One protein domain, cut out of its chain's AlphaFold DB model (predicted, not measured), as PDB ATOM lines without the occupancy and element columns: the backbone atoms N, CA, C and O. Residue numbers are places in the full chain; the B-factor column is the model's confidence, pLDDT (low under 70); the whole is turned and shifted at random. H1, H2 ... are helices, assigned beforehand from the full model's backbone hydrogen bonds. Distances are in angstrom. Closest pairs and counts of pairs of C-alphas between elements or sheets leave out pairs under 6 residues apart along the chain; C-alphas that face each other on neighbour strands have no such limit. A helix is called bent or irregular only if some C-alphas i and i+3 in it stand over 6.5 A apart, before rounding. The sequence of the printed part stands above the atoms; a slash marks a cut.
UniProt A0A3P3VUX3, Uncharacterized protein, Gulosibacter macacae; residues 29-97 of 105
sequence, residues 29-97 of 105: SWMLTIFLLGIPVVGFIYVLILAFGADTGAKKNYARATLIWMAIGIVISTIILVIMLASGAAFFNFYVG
ATOM      1  N   SER A  29     129.885 108.793 146.922       94.00
ATOM      2  CA  SER A  29     129.570 107.773 145.932       94.00
ATOM      3  C   SER A  29     129.280 108.359 144.549       94.00
ATOM      4  O   SER A  29     129.705 107.768 143.560       94.00
ATOM      5  N   TRP A  30     128.616 109.513 144.465       96.00
ATOM      6  CA  TRP A  30     128.426 110.232 143.202       96.00
ATOM      7  C   TRP A  30     129.736 110.782 142.640       96.00
ATOM      8  O   TRP A  30     129.958 110.703 141.435       96.00
ATOM      9  N   MET A  31     130.635 111.272 143.496       98.00
ATOM     10  CA  MET A  31     131.978 111.687 143.077       98.00
ATOM     11  C   MET A  31     132.747 110.531 142.437       98.00
ATOM     12  O   MET A  31     133.326 110.712 141.369       98.00
ATOM     13  N   LEU A  32     132.687 109.326 143.018       96.94
ATOM     14  CA  LEU A  32     133.293 108.138 142.414       96.94
ATOM     15  C   LEU A  32     132.641 107.776 141.071       96.94
ATOM     16  O   LEU A  32     133.348 107.489 140.109       96.94
ATOM     17  N   THR A  33     131.307 107.817 140.990       96.19
ATOM     18  CA  THR A  33     130.567 107.604 139.736       96.19
ATOM     19  C   THR A  33     131.062 108.564 138.649       96.19
ATOM     20  O   THR A  33     131.471 108.112 137.584       96.19
ATOM     21  N   ILE A  34     131.100 109.871 138.921       97.06
ATOM     22  CA  ILE A  34     131.552 110.885 137.955       97.06
ATOM     23  C   ILE A  34     133.030 110.697 137.582       97.06
ATOM     24  O   ILE A  34     133.374 110.802 136.406       97.06
ATOM     25  N   PHE A  35     133.893 110.355 138.543       98.06
ATOM     26  CA  PHE A  35     135.304 110.064 138.284       98.06
ATOM     27  C   PHE A  35     135.488 108.887 137.314       98.06
ATOM     28  O   PHE A  35     136.232 109.007 136.341       98.06
ATOM     29  N   LEU A  36     134.774 107.775 137.527       97.56
ATOM     30  CA  LEU A  36     134.830 106.612 136.633       97.56
ATOM     31  C   LEU A  36     134.329 106.949 135.225       97.56
ATOM     32  O   LEU A  36     134.938 106.512 134.250       97.56
ATOM     33  N   LEU A  37     133.264 107.754 135.110       95.75
ATOM     34  CA  LEU A  37     132.733 108.204 133.818       95.75
ATOM     35  C   LEU A  37     133.723 109.073 133.025       95.75
ATOM     36  O   LEU A  37     133.646 109.096 131.798       95.75
ATOM     37  N   GLY A  38     134.663 109.751 133.692       95.56
ATOM     38  CA  GLY A  38     135.715 110.538 133.037       95.56
ATOM     39  C   GLY A  38     136.761 109.700 132.289       95.56
ATOM     40  O   GLY A  38     137.483 110.231 131.449       95.56
ATOM     41  N   ILE A  39     136.840 108.393 132.556       97.31
ATOM     42  CA  ILE A  39     137.744 107.466 131.867       97.31
ATOM     43  C   ILE A  39     136.943 106.764 130.758       97.31
ATOM     44  O   ILE A  39     136.041 106.002 131.089       97.31
ATOM     45  N   PRO A  40     137.254 106.919 129.457       91.88
ATOM     46  CA  PRO A  40     136.340 106.513 128.383       91.88
ATOM     47  C   PRO A  40     135.891 105.044 128.430       91.88
ATOM     48  O   PRO A  40     134.697 104.752 128.465       91.88
ATOM     49  N   VAL A  41     136.841 104.104 128.472       97.25
ATOM     50  CA  VAL A  41     136.533 102.662 128.443       97.25
ATOM     51  C   VAL A  41     135.958 102.191 129.781       97.25
ATOM     52  O   VAL A  41     134.956 101.481 129.810       97.25
ATOM     53  N   VAL A  42     136.561 102.613 130.896       97.56
ATOM     54  CA  VAL A  42     136.125 102.218 132.247       97.56
ATOM     55  C   VAL A  42     134.741 102.784 132.559       97.56
ATOM     56  O   VAL A  42     133.871 102.056 133.029       97.56
ATOM     57  N   GLY A  43     134.517 104.056 132.248       97.00
ATOM     58  CA  GLY A  43     133.251 104.753 132.416       97.00
ATOM     59  C   GLY A  43     132.133 104.129 131.599       97.00
ATOM     60  O   GLY A  43     131.050 103.899 132.134       97.00
ATOM     61  N   PHE A  44     132.404 103.771 130.339       97.06
ATOM     62  CA  PHE A  44     131.427 103.074 129.508       97.06
ATOM     63  C   PHE A  44     131.024 101.723 130.112       97.06
ATOM     64  O   PHE A  44     129.836 101.466 130.303       97.06
ATOM     65  N   ILE A  45     131.998 100.890 130.498       97.62
ATOM     66  CA  ILE A  45     131.729  99.598 131.148       97.62
ATOM     67  C   ILE A  45     130.947  99.797 132.452       97.62
ATOM     68  O   ILE A  45     129.967  99.096 132.706       97.62
ATOM     69  N   TYR A  46     131.339 100.774 133.267       97.44
ATOM     70  CA  TYR A  46     130.682 101.073 134.534       97.44
ATOM     71  C   TYR A  46     129.214 101.495 134.352       97.44
ATOM     72  O   TYR A  46     128.345 101.018 135.083       97.44
ATOM     73  N   VAL A  47     128.905 102.310 133.337       97.44
ATOM     74  CA  VAL A  47     127.522 102.665 132.976       97.44
ATOM     75  C   VAL A  47     126.716 101.422 132.584       97.44
ATOM     76  O   VAL A  47     125.574 101.287 133.021       97.44
ATOM     77  N   LEU A  48     127.289 100.476 131.832       97.19
ATOM     78  CA  LEU A  48     126.596  99.223 131.495       97.19
ATOM     79  C   LEU A  48     126.289  98.393 132.751       97.19
ATOM     80  O   LEU A  48     125.163  97.922 132.918       97.19
ATOM     81  N   ILE A  49     127.258  98.269 133.663       96.44
ATOM     82  CA  ILE A  49     127.077  97.562 134.941       96.44
ATOM     83  C   ILE A  49     125.932  98.193 135.748       96.44
ATOM     84  O   ILE A  49     125.050  97.481 136.228       96.44
ATOM     85  N   LEU A  50     125.902  99.525 135.863       95.50
ATOM     86  CA  LEU A  50     124.842 100.237 136.580       95.50
ATOM     87  C   LEU A  50     123.469 100.107 135.899       95.50
ATOM     88  O   LEU A  50     122.461  99.933 136.582       95.50
ATOM     89  N   ALA A  51     123.406 100.192 134.568       95.81
ATOM     90  CA  ALA A  51     122.148 100.186 133.819       95.81
ATOM     91  C   ALA A  51     121.427  98.827 133.863       95.81
ATOM     92  O   ALA A  51     120.184  98.779 133.881       95.81
ATOM     93  N   PHE A  52     122.205  97.740 133.881       95.31
ATOM     94  CA  PHE A  52     121.718  96.361 133.792       95.31
ATOM     95  C   PHE A  52     121.832  95.565 135.100       95.31
ATOM     96  O   PHE A  52     121.325  94.448 135.168       95.31
ATOM     97  N   GLY A  53     122.427  96.134 136.152       89.19
ATOM     98  CA  GLY A  53     122.484  95.520 137.479       89.19
ATOM     99  C   GLY A  53     121.108  95.332 138.137       89.19
ATOM    100  O   GLY A  53     120.106  95.924 137.724       89.19
ATOM    101  N   ALA A  54     121.053  94.511 139.190       82.50
ATOM    102  CA  ALA A  54     119.814  94.163 139.901       82.50
ATOM    103  C   ALA A  54     119.229  95.303 140.761       82.50
ATOM    104  O   ALA A  54     118.047  95.270 141.095       82.50
ATOM    105  N   ASP A  55     120.028  96.324 141.086       79.50
ATOM    106  CA  ASP A  55     119.584  97.506 141.835       79.50
ATOM    107  C   ASP A  55     118.467  98.256 141.072       79.50
ATOM    108  O   ASP A  55     118.303  98.098 139.864       79.50
ATOM    109  N   THR A  56     117.660  99.063 141.753       77.25
ATOM    110  CA  THR A  56     116.653  99.955 141.152       77.25
ATOM    111  C   THR A  56     116.827 101.423 141.561       77.25
ATOM    112  O   THR A  56     115.934 102.231 141.313       77.25
ATOM    113  N   GLY A  57     117.950 101.785 142.192       87.94
ATOM    114  CA  GLY A  57     118.277 103.132 142.669       87.94
ATOM    115  C   GLY A  57     118.596 104.179 141.592       87.94
ATOM    116  O   GLY A  57     118.570 103.924 140.385       87.94
ATOM    117  N   ALA A  58     118.919 105.394 142.050       92.06
ATOM    118  CA  ALA A  58     119.127 106.572 141.203       92.06
ATOM    119  C   ALA A  58     120.241 106.377 140.162       92.06
ATOM    120  O   ALA A  58     120.073 106.764 139.005       92.06
ATOM    121  N   LYS A  59     121.340 105.706 140.528       93.81
ATOM    122  CA  LYS A  59     122.453 105.420 139.610       93.81
ATOM    123  C   LYS A  59     122.075 104.546 138.418       93.81
ATOM    124  O   LYS A  59     122.626 104.734 137.337       93.81
ATOM    125  N   LYS A  60     121.113 103.630 138.564       94.62
ATOM    126  CA  LYS A  60     120.621 102.827 137.434       94.62
ATOM    127  C   LYS A  60     119.820 103.667 136.451       94.62
ATOM    128  O   LYS A  60     120.005 103.542 135.242       94.62
ATOM    129  N   ASN A  61     118.950 104.540 136.960       94.62
ATOM    130  CA  ASN A  61     118.200 105.473 136.118       94.62
ATOM    131  C   ASN A  61     119.141 106.461 135.424       94.62
ATOM    132  O   ASN A  61     119.000 106.682 134.225       94.62
ATOM    133  N   TYR A  62     120.138 106.975 136.149       96.06
ATOM    134  CA  TYR A  62     121.205 107.796 135.585       96.06
ATOM    135  C   TYR A  62     121.926 107.063 134.450       96.06
ATOM    136  O   TYR A  62     121.964 107.568 133.337       96.06
ATOM    137  N   ALA A  63     122.393 105.835 134.681       97.00
ATOM    138  CA  ALA A  63     123.102 105.053 133.674       97.00
ATOM    139  C   ALA A  63     122.259 104.781 132.415       97.00
ATOM    140  O   ALA A  63     122.742 104.924 131.294       97.00
ATOM    141  N   ARG A  64     120.973 104.449 132.577       96.94
ATOM    142  CA  ARG A  64     120.042 104.286 131.448       96.94
ATOM    143  C   ARG A  64     119.847 105.590 130.676       96.94
ATOM    144  O   ARG A  64     119.879 105.573 129.449       96.94
ATOM    145  N   ALA A  65     119.686 106.713 131.377       97.69
ATOM    146  CA  ALA A  65     119.594 108.026 130.749       97.69
ATOM    147  C   ALA A  65     120.886 108.379 129.996       97.69
ATOM    148  O   ALA A  65     120.810 108.853 128.866       97.69
ATOM    149  N   THR A  66     122.059 108.087 130.566       96.81
ATOM    150  CA  THR A  66     123.357 108.264 129.904       96.81
ATOM    151  C   THR A  66     123.422 107.482 128.594       96.81
ATOM    152  O   THR A  66     123.779 108.060 127.573       96.81
ATOM    153  N   LEU A  67     123.018 106.205 128.579       97.56
ATOM    154  CA  LEU A  67     123.002 105.395 127.352       97.56
ATOM    155  C   LEU A  67     122.057 105.963 126.284       97.56
ATOM    156  O   LEU A  67     122.411 106.000 125.107       97.56
ATOM    157  N   ILE A  68     120.879 106.443 126.687       98.38
ATOM    158  CA  ILE A  68     119.932 107.087 125.769       98.38
ATOM    159  C   ILE A  68     120.535 108.375 125.197       98.38
ATOM    160  O   ILE A  68     120.495 108.576 123.986       98.38
ATOM    161  N   TRP A  69     121.151 109.218 126.029       98.06
ATOM    162  CA  TRP A  69     121.829 110.433 125.570       98.06
ATOM    163  C   TRP A  69     123.006 110.139 124.642       98.06
ATOM    164  O   TRP A  69     123.185 110.855 123.661       98.06
ATOM    165  N   MET A  70     123.773 109.076 124.896       96.12
ATOM    166  CA  MET A  70     124.827 108.623 123.985       96.12
ATOM    167  C   MET A  70     124.246 108.219 122.625       96.12
ATOM    168  O   MET A  70     124.751 108.660 121.595       96.12
ATOM    169  N   ALA A  71     123.159 107.441 122.605       97.81
ATOM    170  CA  ALA A  71     122.489 107.052 121.364       97.81
ATOM    171  C   ALA A  71     121.942 108.270 120.597       97.81
ATOM    172  O   ALA A  71     122.166 108.393 119.393       97.81
ATOM    173  N   ILE A  72     121.291 109.205 121.297       98.50
ATOM    174  CA  ILE A  72     120.818 110.472 120.720       98.50
ATOM    175  C   ILE A  72     121.994 111.271 120.146       98.50
ATOM    176  O   ILE A  72     121.915 111.742 119.014       98.50
ATOM    177  N   GLY A  73     123.092 111.389 120.894       97.69
ATOM    178  CA  GLY A  73     124.304 112.076 120.458       97.69
ATOM    179  C   GLY A  73     124.848 111.500 119.154       97.69
ATOM    180  O   GLY A  73     125.089 112.251 118.219       97.69
ATOM    181  N   ILE A  74     124.940 110.171 119.042       98.06
ATOM    182  CA  ILE A  74     125.382 109.492 117.816       98.06
ATOM    183  C   ILE A  74     124.474 109.833 116.628       98.06
ATOM    184  O   ILE A  74     124.973 110.160 115.548       98.06
ATOM    185  N   VAL A  75     123.151 109.792 116.812       98.56
ATOM    186  CA  VAL A  75     122.187 110.122 115.750       98.56
ATOM    187  C   VAL A  75     122.348 111.577 115.306       98.56
ATOM    188  O   VAL A  75     122.502 111.840 114.114       98.56
ATOM    189  N   ILE A  76     122.376 112.517 116.254       98.56
ATOM    190  CA  ILE A  76     122.532 113.947 115.966       98.56
ATOM    191  C   ILE A  76     123.871 114.217 115.268       98.56
ATOM    192  O   ILE A  76     123.897 114.882 114.233       98.56
ATOM    193  N   SER A  77     124.975 113.674 115.785       98.00
ATOM    194  CA  SER A  77     126.303 113.838 115.187       98.00
ATOM    195  C   SER A  77     126.363 113.279 113.769       98.00
ATOM    196  O   SER A  77     126.958 113.908 112.900       98.00
ATOM    197  N   THR A  78     125.709 112.145 113.506       98.12
ATOM    198  CA  THR A  78     125.641 111.559 112.160       98.12
ATOM    199  C   THR A  78     124.875 112.466 111.198       98.12
ATOM    200  O   THR A  78     125.356 112.730 110.098       98.12
ATOM    201  N   ILE A  79     123.716 112.990 111.610       98.38
ATOM    202  CA  ILE A  79     122.921 113.919 110.791       98.38
ATOM    203  C   ILE A  79     123.739 115.172 110.459       98.38
ATOM    204  O   ILE A  79     123.828 115.559 109.294       98.38
ATOM    205  N   ILE A  80     124.375 115.778 111.467       98.25
ATOM    206  CA  ILE A  80     125.220 116.963 111.282       98.25
ATOM    207  C   ILE A  80     126.378 116.656 110.330       98.25
ATOM    208  O   ILE A  80     126.628 117.435 109.414       98.25
ATOM    209  N   LEU A  81     127.053 115.517 110.503       97.62
ATOM    210  CA  LEU A  81     128.162 115.107 109.644       97.62
ATOM    211  C   LEU A  81     127.722 114.969 108.181       97.62
ATOM    212  O   LEU A  81     128.393 115.488 107.296       97.62
ATOM    213  N   VAL A  82     126.581 114.325 107.917       97.81
ATOM    214  CA  VAL A  82     126.039 114.174 106.555       97.81
ATOM    215  C   VAL A  82     125.728 115.535 105.931       97.81
ATOM    216  O   VAL A  82     126.126 115.793 104.794       97.81
ATOM    217  N   ILE A  83     125.069 116.431 106.674       97.88
ATOM    218  CA  ILE A  83     124.766 117.791 106.207       97.88
ATOM    219  C   ILE A  83     126.060 118.561 105.915       97.88
ATOM    220  O   ILE A  83     126.162 119.240 104.892       97.88
ATOM    221  N   MET A  84     127.068 118.437 106.779       97.31
ATOM    222  CA  MET A  84     128.351 119.121 106.627       97.31
ATOM    223  C   MET A  84     129.136 118.597 105.417       97.31
ATOM    224  O   MET A  84     129.680 119.391 104.655       97.31
ATOM    225  N   LEU A  85     129.146 117.282 105.183       96.75
ATOM    226  CA  LEU A  85     129.783 116.682 104.007       96.75
ATOM    227  C   LEU A  85     129.073 117.084 102.708       96.75
ATOM    228  O   LEU A  85     129.736 117.462 101.745       96.75
ATOM    229  N   ALA A  86     127.738 117.055 102.683       95.62
ATOM    230  CA  ALA A  86     126.959 117.450 101.510       95.62
ATOM    231  C   ALA A  86     127.136 118.942 101.180       95.62
ATOM    232  O   ALA A  86     127.395 119.300 100.030       95.62
ATOM    233  N   SER A  87     127.046 119.810 102.191       95.62
ATOM    234  CA  SER A  87     127.244 121.253 102.014       95.62
ATOM    235  C   SER A  87     128.692 121.598 101.654       95.62
ATOM    236  O   SER A  87     128.912 122.402 100.751       95.62
ATOM    237  N   GLY A  88     129.680 120.937 102.266       94.94
ATOM    238  CA  GLY A  88     131.094 121.078 101.920       94.94
ATOM    239  C   GLY A  88     131.395 120.662 100.478       94.94
ATOM    240  O   GLY A  88     132.067 121.397  99.758       94.94
ATOM    241  N   ALA A  89     130.848 119.534 100.020       94.38
ATOM    242  CA  ALA A  89     131.001 119.085  98.638       94.38
ATOM    243  C   ALA A  89     130.336 120.047  97.636       94.38
ATOM    244  O   ALA A  89     130.922 120.353  96.596       94.38
ATOM    245  N   ALA A  90     129.139 120.554  97.941       93.69
ATOM    246  CA  ALA A  90     128.458 121.537  97.097       93.69
ATOM    247  C   ALA A  90     129.249 122.853  97.005       93.69
ATOM    248  O   ALA A  90     129.466 123.372  95.909       93.69
ATOM    249  N   PHE A  91     129.742 123.354  98.141       95.12
ATOM    250  CA  PHE A  91     130.581 124.549  98.196       95.12
ATOM    251  C   PHE A  91     131.893 124.368  97.422       95.12
ATOM    252  O   PHE A  91     132.267 125.238  96.639       95.12
ATOM    253  N   PHE A  92     132.565 123.226  97.587       93.25
ATOM    254  CA  PHE A  92     133.798 122.913  96.865       93.25
ATOM    255  C   PHE A  92     133.586 122.910  95.344       93.25
ATOM    256  O   PHE A  92     134.348 123.546  94.620       93.25
ATOM    257  N   ASN A  93     132.518 122.268  94.855       93.50
ATOM    258  CA  ASN A  93     132.181 122.268  93.427       93.50
ATOM    259  C   ASN A  93     131.891 123.678  92.894       93.50
ATOM    260  O   ASN A  93     132.365 124.036  91.818       93.50
ATOM    261  N   PHE A  94     131.150 124.492  93.649       91.44
ATOM    262  CA  PHE A  94     130.889 125.886  93.283       91.44
ATOM    263  C   PHE A  94     132.182 126.713  93.205       91.44
ATOM    264  O   PHE A  94     132.402 127.447  92.240       91.44
ATOM    265  N   TYR A  95     133.058 126.576  94.200       92.31
ATOM    266  CA  TYR A  95     134.334 127.284  94.245       92.31
ATOM    267  C   TYR A  95     135.244 126.899  93.070       92.31
ATOM    268  O   TYR A  95     135.764 127.768  92.376       92.31
ATOM    269  N   VAL A  96     135.378 125.602  92.778       90.38
ATOM    270  CA  VAL A  96     136.191 125.134  91.645       90.38
ATOM    271  C   VAL A  96     135.580 125.574  90.311       90.38
ATOM    272  O   VAL A  96     136.287 126.129  89.466       90.38
ATOM    273  N   GLY A  97     134.266 125.416  90.131       86.75
ATOM    274  CA  GLY A  97     133.570 125.832  88.911       86.75
ATOM    275  C   GLY A  97     133.702 127.331  88.625       86.75
ATOM    276  O   GLY A  97     133.979 127.714  87.492       86.75
TER     277      GLY A  97
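Overview. This is residues 29 to 97 of the 105 residues of an uncharacterized protein of Gulosibacter macacae (UniProt A0A3P3VUX3). The model is one long, nearly straight helix, H3, with a small head at its beginning, made by two shorter helices, H1 and H2, together with H3's own first residues. H1 and H2 meet at a corner, H2 runs on from there to H3, and residues 68 to 97 of H3 stick out from the head as a long arm that makes most of the length. The printed part has 69 residues with three named helices in the order H1, H2, H3 and no named strand, and the class is all helix. The whole is extended, with a radius of gyration of the C-alphas of 18.8 A and spans of 61 by 20 by 15 A.

Arrangement. H1, residues 29 to 37, and H2, residues 40 to 52, touch only at the corner by their link, and H2 does so with residues 42 to 47 alone. Their closest C-alphas are those of Leu 37 and Gly 43, 3.8 A apart. They run opposite ways at a steep tilt of 53 degrees. H2 touches H3, residues 58 to 97, with residues 47 to 52 alone, and H3 touches H2 with residues 59 to 67 alone. The closest C-alphas of this pair are those of Ala 51 and Lys 60, 4.7 A apart. H2 and H3 run opposite ways at a steep tilt of 49 degrees. H1 and H3 are only just apart, their closest C-alphas being 8.4 A from each other. Residues 68 to 97, which belong to H3, stand free. In H1, H2 and H3 every O i to N i+4 pair is within hydrogen-bond range.

Along the chain. H1 begins at C-alpha 29 at (129.570, 107.773, 145.932) and ends at Leu 37, 12.5 A from first to last C-alpha. H2 runs from Pro 40, with its C-alpha at (136.340, 106.513, 128.383), to Phe 52, over 18.6 A. H3, 40 residues, runs from Ala 58 to C-alpha 97 at (133.570, 125.832, 88.911), over 57.6 A. No helix is bent or irregular.

Size, cuts and confidence. The two C-alphas farthest apart are those of Asp 55 and Gly 97, 61.6 A from each other. Without the stretch that stands free, the body has 39 residues, spans 24 by 18 by 15 A and has a radius of gyration of 9.1 A. The links H1 to H2, 2 residues, and H2 to H3, 5 residues, are both tight. The printed part has no cut. The mean pLDDT of the printed part is 95.2, and no printed residue is under 70.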